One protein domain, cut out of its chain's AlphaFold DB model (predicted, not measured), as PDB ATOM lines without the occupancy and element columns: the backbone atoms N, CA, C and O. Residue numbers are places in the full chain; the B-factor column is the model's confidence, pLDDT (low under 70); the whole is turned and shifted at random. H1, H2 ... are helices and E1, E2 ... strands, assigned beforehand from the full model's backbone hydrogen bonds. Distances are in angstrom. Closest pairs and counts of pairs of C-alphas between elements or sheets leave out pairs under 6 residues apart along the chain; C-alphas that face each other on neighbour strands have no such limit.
ATOM      1  N   SER A  17      52.397 -22.301 -11.640       60.91
ATOM      2  CA  SER A  17      51.008 -22.750 -11.506       60.91
ATOM      3  C   SER A  17      50.029 -21.616 -11.829       60.91
ATOM      4  O   SER A  17      50.224 -20.474 -11.414       60.91
ATOM      5  N   SER A  18      48.932 -21.940 -12.522       61.41
ATOM      6  CA  SER A  18      47.894 -20.976 -12.921       61.41
ATOM      7  C   SER A  18      47.250 -20.249 -11.736       61.41
ATOM      8  O   SER A  18      46.775 -19.126 -11.893       61.41
ATOM      9  N   LYS A  19      47.253 -20.863 -10.546       61.03
ATOM     10  CA  LYS A  19      46.809 -20.223  -9.302       61.03
ATOM     11  C   LYS A  19      47.777 -19.118  -8.879       61.03
ATOM     12  O   LYS A  19      47.345 -17.993  -8.684       61.03
ATOM     13  N   THR A  20      49.074 -19.415  -8.812       62.19
ATOM     14  CA  THR A  20      50.128 -18.455  -8.441       62.19
ATOM     15  C   THR A  20      50.164 -17.253  -9.384       62.19
ATOM     16  O   THR A  20      50.179 -16.120  -8.918       62.19
ATOM     17  N   ALA A  21      50.065 -17.485 -10.697       63.09
ATOM     18  CA  ALA A  21      50.047 -16.405 -11.686       63.09
ATOM     19  C   ALA A  21      48.836 -15.463 -11.529       63.09
ATOM     20  O   ALA A  21      48.962 -14.256 -11.720       63.09
ATOM     21  N   ARG A  22      47.664 -16.002 -11.156       64.06
ATOM     22  CA  ARG A  22      46.475 -15.186 -10.861       64.06
ATOM     23  C   ARG A  22      46.658 -14.337  -9.606       64.06
ATOM     24  O   ARG A  22      46.349 -13.155  -9.651       64.06
ATOM     25  N   TYR A  23      47.211 -14.907  -8.532       65.44
ATOM     26  CA  TYR A  23      47.489 -14.152  -7.304       65.44
ATOM     27  C   TYR A  23      48.458 -12.990  -7.542       65.44
ATOM     28  O   TYR A  23      48.230 -11.897  -7.030       65.44
ATOM     29  N   GLU A  24      49.510 -13.197  -8.338       70.81
ATOM     30  CA  GLU A  24      50.436 -12.116  -8.686       70.81
ATOM     31  C   GLU A  24      49.751 -11.021  -9.519       70.81
ATOM     32  O   GLU A  24      49.910  -9.842  -9.205       70.81
ATOM     33  N   CYS A  25      48.917 -11.385 -10.504       68.50
ATOM     34  CA  CYS A  25      48.146 -10.403 -11.278       68.50
ATOM     35  C   CYS A  25      47.250  -9.541 -10.382       68.50
ATOM     36  O   CYS A  25      47.259  -8.315 -10.493       68.50
ATOM     37  N   ASP A  26      46.472 -10.178  -9.504       76.19
ATOM     38  CA  ASP A  26      45.532  -9.490  -8.616       76.19
ATOM     39  C   ASP A  26      46.274  -8.571  -7.633       76.19
ATOM     40  O   ASP A  26      45.832  -7.450  -7.364       76.19
ATOM     41  N   TYR A  27      47.445  -9.002  -7.153       79.75
ATOM     42  CA  TYR A  27      48.317  -8.188  -6.313       79.75
ATOM     43  C   TYR A  27      48.824  -6.933  -7.038       79.75
ATOM     44  O   TYR A  27      48.743  -5.831  -6.487       79.75
ATOM     45  N   ILE A  28      49.298  -7.062  -8.282       79.38
ATOM     46  CA  ILE A  28      49.791  -5.914  -9.057       79.38
ATOM     47  C   ILE A  28      48.645  -4.950  -9.389       79.38
ATOM     48  O   ILE A  28      48.795  -3.744  -9.198       79.38
ATOM     49  N   LEU A  29      47.488  -5.455  -9.831       83.25
ATOM     50  CA  LEU A  29      46.318  -4.618 -10.133       83.25
ATOM     51  C   LEU A  29      45.860  -3.815  -8.908       83.25
ATOM     52  O   LEU A  29      45.569  -2.622  -9.024       83.25
ATOM     53  N   THR A  30      45.863  -4.451  -7.734       83.25
ATOM     54  CA  THR A  30      45.525  -3.807  -6.458       83.25
ATOM     55  C   THR A  30      46.559  -2.749  -6.077       83.25
ATOM     56  O   THR A  30      46.189  -1.626  -5.737       83.25
ATOM     57  N   THR A  31      47.852  -3.071  -6.191       84.19
ATOM     58  CA  THR A  31      48.960  -2.157  -5.857       84.19
ATOM     59  C   THR A  31      48.962  -0.911  -6.744       84.19
ATOM     60  O   THR A  31      49.241   0.187  -6.275       84.19
ATOM     61  N   LEU A  32      48.601  -1.064  -8.020       84.62
ATOM     62  CA  LEU A  32      48.499   0.038  -8.980       84.62
ATOM     63  C   LEU A  32      47.169   0.805  -8.895       84.62
ATOM     64  O   LEU A  32      46.953   1.737  -9.667       84.62
ATOM     65  N   GLY A  33      46.249   0.412  -8.006       85.94
ATOM     66  CA  GLY A  33      44.942   1.056  -7.874       85.94
ATOM     67  C   GLY A  33      44.077   0.960  -9.137       85.94
ATOM     68  O   GLY A  33      43.231   1.826  -9.381       85.94
ATOM     69  N   VAL A  34      44.279  -0.070  -9.964       86.31
ATOM     70  CA  VAL A  34      43.562  -0.254 -11.229       86.31
ATOM     71  C   VAL A  34      42.122  -0.680 -10.946       86.31
ATOM     72  O   VAL A  34      41.858  -1.810 -10.553       86.31
ATOM     73  N   LYS A  35      41.164   0.220 -11.189       85.00
ATOM     74  CA  LYS A  35      39.728  -0.036 -10.946       85.00
ATOM     75  C   LYS A  35      38.953  -0.518 -12.173       85.00
ATOM     76  O   LYS A  35      37.822  -0.969 -12.045       85.00
ATOM     77  N   SER A  36      39.517  -0.361 -13.369       90.69
ATOM     78  CA  SER A  36      38.836  -0.669 -14.628       90.69
ATOM     79  C   SER A  36      39.658  -1.679 -15.417       90.69
ATOM     80  O   SER A  36      40.613  -1.330 -16.107       90.69
ATOM     81  N   HIS A  37      39.293  -2.946 -15.266       89.44
ATOM     82  CA  HIS A  37      39.878  -4.082 -15.964       89.44
ATOM     83  C   HIS A  37      38.807  -5.162 -16.167       89.44
ATOM     84  O   HIS A  37      37.783  -5.161 -15.483       89.44
ATOM     85  N   GLY A  38      39.022  -6.086 -17.101       87.31
ATOM     86  CA  GLY A  38      38.105  -7.204 -17.328       87.31
ATOM     87  C   GLY A  38      38.120  -7.708 -18.764       87.31
ATOM     88  O   GLY A  38      39.128  -7.610 -19.458       87.31
ATOM     89  N   THR A  39      36.982  -8.237 -19.216       88.62
ATOM     90  CA  THR A  39      36.813  -8.780 -20.568       88.62
ATOM     91  C   THR A  39      35.645  -8.095 -21.277       88.62
ATOM     92  O   THR A  39      34.524  -8.083 -20.773       88.62
ATOM     93  N   ILE A  40      35.886  -7.556 -22.473       88.81
ATOM     94  CA  ILE A  40      34.862  -7.001 -23.366       88.81
ATOM     95  C   ILE A  40      34.401  -8.099 -24.324       88.81
ATOM     96  O   ILE A  40      35.222  -8.827 -24.879       88.81
ATOM     97  N   THR A  41      33.089  -8.206 -24.544       88.75
ATOM     98  CA  THR A  41      32.499  -9.089 -25.564       88.75
ATOM     99  C   THR A  41      31.959  -8.247 -26.715       88.75
ATOM    100  O   THR A  41      31.133  -7.357 -26.507       88.75
ATOM    101  N   PHE A  42      32.405  -8.520 -27.940       84.50
ATOM    102  CA  PHE A  42      31.971  -7.761 -29.112       84.50
ATOM    103  C   PHE A  42      30.655  -8.319 -29.671       84.50
ATOM    104  O   PHE A  42      30.567  -9.489 -30.040       84.50
ATOM    105  N   ARG A  43      29.630  -7.460 -29.807       80.25
ATOM    106  CA  ARG A  43      28.239  -7.834 -30.166       80.25
ATOM    107  C   ARG A  43      28.089  -8.662 -31.449       80.25
ATOM    108  O   ARG A  43      27.082  -9.333 -31.619       80.25
ATOM    109  N   ARG A  44      29.064  -8.604 -32.362       67.94
ATOM    110  CA  ARG A  44      28.997  -9.273 -33.671       67.94
ATOM    111  C   ARG A  44      29.358 -10.762 -33.621       67.94
ATOM    112  O   ARG A  44      29.080 -11.466 -34.583       67.94
ATOM    113  N   ASN A  45      29.984 -11.235 -32.539       63.78
ATOM    114  CA  ASN A  45      30.295 -12.647 -32.326       63.78
ATOM    115  C   ASN A  45      30.588 -12.893 -30.834       63.78
ATOM    116  O   ASN A  45      31.577 -12.383 -30.319       63.78
ATOM    117  N   ALA A  46      29.769 -13.692 -30.142       60.66
ATOM    118  CA  ALA A  46      29.918 -13.961 -28.703       60.66
ATOM    119  C   ALA A  46      31.247 -14.655 -28.328       60.66
ATOM    120  O   ALA A  46      31.668 -14.612 -27.171       60.66
ATOM    121  N   SER A  47      31.922 -15.266 -29.310       68.44
ATOM    122  CA  SER A  47      33.266 -15.836 -29.150       68.44
ATOM    123  C   SER A  47      34.393 -14.796 -29.234       68.44
ATOM    124  O   SER A  47      35.506 -15.069 -28.789       68.44
ATOM    125  N   ASN A  48      34.115 -13.577 -29.716       76.31
ATOM    126  CA  ASN A  48      35.083 -12.484 -29.752       76.31
ATOM    127  C   ASN A  48      35.100 -11.765 -28.401       76.31
ATOM    128  O   ASN A  48      34.378 -10.788 -28.180       76.31
ATOM    129  N   LYS A  49      35.942 -12.270 -27.503       83.56
ATOM    130  CA  LYS A  49      36.258 -11.662 -26.211       83.56
ATOM    131  C   LYS A  49      37.660 -11.064 -26.247       83.56
ATOM    132  O   LYS A  49      38.561 -11.665 -26.822       83.56
ATOM    133  N   ALA A  50      37.845  -9.909 -25.619       84.06
ATOM    134  CA  ALA A  50      39.159  -9.300 -25.431       84.06
ATOM    135  C   ALA A  50      39.330  -8.850 -23.984       84.06
ATOM    136  O   ALA A  50      38.410  -8.272 -23.405       84.06
ATOM    137  N   ASN A  51      40.502  -9.106 -23.411       86.06
ATOM    138  CA  ASN A  51      40.851  -8.588 -22.095       86.06
ATOM    139  C   ASN A  51      41.282  -7.124 -22.215       86.06
ATOM    140  O   ASN A  51      41.877  -6.733 -23.217       86.06
ATOM    141  N   PHE A  52      40.980  -6.323 -21.201       88.19
ATOM    142  CA  PHE A  52      41.404  -4.932 -21.128       88.19
ATOM    143  C   PHE A  52      41.816  -4.568 -19.704       88.19
ATOM    144  O   PHE A  52      41.265  -5.080 -18.726       88.19
ATOM    145  N   ILE A  53      42.756  -3.632 -19.608       88.50
ATOM    146  CA  ILE A  53      43.137  -2.951 -18.377       88.50
ATOM    147  C   ILE A  53      43.288  -1.464 -18.698       88.50
ATOM    148  O   ILE A  53      43.953  -1.099 -19.667       88.50
ATOM    149  N   ARG A  54      42.698  -0.595 -17.876       89.94
ATOM    150  CA  ARG A  54      42.960   0.843 -17.905       89.94
ATOM    151  C   ARG A  54      44.084   1.171 -16.929       89.94
ATOM    152  O   ARG A  54      43.932   0.977 -15.727       89.94
ATOM    153  N   ILE A  55      45.171   1.721 -17.451       88.88
ATOM    154  CA  ILE A  55      46.326   2.167 -16.667       88.88
ATOM    155  C   ILE A  55      46.374   3.694 -16.590       88.88
ATOM    156  O   ILE A  55      45.903   4.391 -17.491       88.88
ATOM    157  N   SER A  56      46.925   4.200 -15.490       90.31
ATOM    158  CA  SER A  56      47.208   5.622 -15.303       90.31
ATOM    159  C   SER A  56      48.516   5.996 -16.028       90.31
ATOM    160  O   SER A  56      49.391   5.135 -16.148       90.31
ATOM    161  N   PRO A  57      48.676   7.224 -16.558       89.50
ATOM    162  CA  PRO A  57      49.866   7.601 -17.334       89.50
ATOM    163  C   PRO A  57      51.174   7.640 -16.526       89.50
ATOM    164  O   PRO A  57      52.248   7.639 -17.118       89.50
ATOM    165  N   ASP A  58      51.097   7.674 -15.198       90.75
ATOM    166  CA  ASP A  58      52.223   7.634 -14.257       90.75
ATOM    167  C   ASP A  58      52.740   6.213 -13.970       90.75
ATOM    168  O   ASP A  58      53.814   6.057 -13.387       90.75
ATOM    169  N   VAL A  59      52.024   5.168 -14.403       89.50
ATOM    170  CA  VAL A  59      52.487   3.782 -14.256       89.50
ATOM    171  C   VAL A  59      53.749   3.576 -15.094       89.50
ATOM    172  O   VAL A  59      53.774   3.843 -16.298       89.50
ATOM    173  N   SER A  60      54.808   3.060 -14.471       91.75
ATOM    174  CA  SER A  60      56.087   2.889 -15.158       91.75
ATOM    175  C   SER A  60      56.021   1.810 -16.255       91.75
ATOM    176  O   SER A  60      55.313   0.807 -16.110       91.75
ATOM    177  N   PRO A  61      56.832   1.920 -17.326       89.56
ATOM    178  CA  PRO A  61      56.921   0.882 -18.356       89.56
ATOM    179  C   PRO A  61      57.289  -0.506 -17.812       89.56
ATOM    180  O   PRO A  61      56.875  -1.520 -18.373       89.56
ATOM    181  N   VAL A  62      58.053  -0.569 -16.714       88.25
ATOM    182  CA  VAL A  62      58.429  -1.830 -16.055       88.25
ATOM    183  C   VAL A  62      57.198  -2.517 -15.462       88.25
ATOM    184  O   VAL A  62      57.004  -3.706 -15.701       88.25
ATOM    185  N   GLN A  63      56.332  -1.766 -14.785       85.81
ATOM    186  CA  GLN A  63      55.081  -2.286 -14.224       85.81
ATOM    187  C   GLN A  63      54.081  -2.674 -15.323       85.81
ATOM    188  O   GLN A  63      53.425  -3.708 -15.225       85.81
ATOM    189  N   ILE A  64      54.001  -1.902 -16.416       86.38
ATOM    190  CA  ILE A  64      53.181  -2.258 -17.592       86.38
ATOM    191  C   ILE A  64      53.653  -3.587 -18.188       86.38
ATOM    192  O   ILE A  64      52.842  -4.450 -18.519       86.38
ATOM    193  N   LYS A  65      54.971  -3.772 -18.302       83.75
ATOM    194  CA  LYS A  65      55.572  -5.017 -18.777       83.75
ATOM    195  C   LYS A  65      55.186  -6.193 -17.871       83.75
ATOM    196  O   LYS A  65      54.786  -7.234 -18.378       83.75
ATOM    197  N   GLU A  66      55.289  -6.036 -16.554       82.06
ATOM    198  CA  GLU A  66      54.910  -7.074 -15.582       82.06
ATOM    199  C   GLU A  66      53.434  -7.467 -15.710       82.06
ATOM    200  O   GLU A  66      53.134  -8.652 -15.871       82.06
ATOM    201  N   LEU A  67      52.532  -6.480 -15.770       79.81
ATOM    202  CA  LEU A  67      51.109  -6.699 -16.042       79.81
ATOM    203  C   LEU A  67      50.889  -7.479 -17.343       79.81
ATOM    204  O   LEU A  67      50.115  -8.435 -17.380       79.81
ATOM    205  N   PHE A  68      51.585  -7.073 -18.406       77.81
ATOM    206  CA  PHE A  68      51.434  -7.642 -19.736       77.81
ATOM    207  C   PHE A  68      51.836  -9.126 -19.792       77.81
ATOM    208  O   PHE A  68      51.114  -9.954 -20.349       77.81
ATOM    209  N   PHE A  69      52.966  -9.492 -19.183       75.31
ATOM    210  CA  PHE A  69      53.423 -10.884 -19.164       75.31
ATOM    211  C   PHE A  69      52.610 -11.772 -18.215       75.31
ATOM    212  O   PHE A  69      52.409 -12.949 -18.527       75.31
ATOM    213  N   GLN A  70      52.131 -11.240 -17.086       70.25
ATOM    214  CA  GLN A  70      51.387 -12.033 -16.106       70.25
ATOM    215  C   GLN A  70      49.926 -12.274 -16.506       70.25
ATOM    216  O   GLN A  70      49.467 -13.416 -16.435       70.25
ATOM    217  N   GLN A  71      49.202 -11.253 -16.991       63.00
ATOM    218  CA  GLN A  71      47.800 -11.437 -17.399       63.00
ATOM    219  C   GLN A  71      47.658 -12.352 -18.611       63.00
ATOM    220  O   GLN A  71      46.661 -13.067 -18.740       63.00
ATOM    221  N   CYS A  72      48.638 -12.328 -19.509       57.47
ATOM    222  CA  CYS A  72      48.450 -12.921 -20.817       57.47
ATOM    223  C   CYS A  72      49.111 -14.298 -21.004       57.47
ATOM    224  O   CYS A  72      48.984 -14.878 -22.082       57.47
ATOM    225  N   GLN A  73      49.761 -14.864 -19.972       56.12
ATOM    226  CA  GLN A  73      50.382 -16.209 -19.992       56.12
ATOM    227  C   GLN A  73      51.180 -16.496 -21.275       56.12
ATOM    228  O   GLN A  73      51.127 -17.588 -21.850       56.12
ATOM    229  N   HIS A  74      51.874 -15.491 -21.800       59.47
ATOM    230  CA  HIS A  74      52.420 -15.610 -23.136       59.47
ATOM    231  C   HIS A  74      53.752 -16.362 -23.146       59.47
ATOM    232  O   HIS A  74      54.648 -16.114 -22.338       59.47
TER     233      HIS A  74
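This is residues 17 to 74 of the 145 residues of the protein "Hypothetical protein" of Rotaria sordida (UniProt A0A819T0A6). Two helices, H1 and H2, run opposite ways and pack together over part of their lengths, and a two-stranded hairpin, E1 and E2, reaches away from them like an arm. The turn of the hairpin, residues 42 to 48, lies at its far end from the helices. The printed part has 58 residues with two named helices and two named strands, in the order H1, E1, E2, H2; the sheet has the order E1 - E2 and is antiparallel, and the class is mixed, helices and strands. The whole is only just loose, close to compact, with a radius of gyration of the C-alphas of 12.6 A, and the C-alphas span 35 by 31 by 18 A.

H1, residues 18 to 31, touches H2, residues 61 to 72, with 10 pairs of C-alphas within 8 A. Their closest C-alphas are those of Cys 25 and Gln 70, 6.0 A apart, and H2 touches H1 with residues 67 to 71 alone. The two helices run opposite ways at a steep tilt of 36 degrees, only just past shallow. E1, residues 37 to 41, and E2, residues 49 to 53, form a hairpin of antiparallel neighbour strands, with 157 degrees between their N-to-C directions. N 38 and O 52 are within hydrogen-bond range at 2.9 A, and N 40 and O 50 at 2.8 A. The C-alphas of His 37 and Ile 53, which face each other, are 4.2 A apart. E2 and H2 are near each other, with 6 pairs of C-alphas within 10 A and no pair within 8 A. H1 and E2 are apart, and so are E1 and H2. Every O i to N i+4 pair in H1 is within hydrogen-bond range; in H2 it is 7 of 8.

H1 begins at C-alpha 18, (47.894, -20.976, -12.921), and is 20.1 A long from first to last C-alpha. E1 begins at C-alpha 37, (39.878, -4.082, -15.964), and measures 13.1 A; E2 measures 13.6 A. H2 is 16.4 A long from first to last C-alpha and ends at C-alpha 72, (48.450, -12.921, -20.817).

The two C-alphas farthest apart, those of Arg 44 and Val 62, are 35.1 A apart. The printed part has no cut. The link from H1 to E1 is tight, those from E1 to E2 and from E2 to H2 are short, and no link is long. The mean pLDDT of the printed part is 78.6, and it is under 70 at residues 17 to 23, 25, 44 to 47 and 71 to 74.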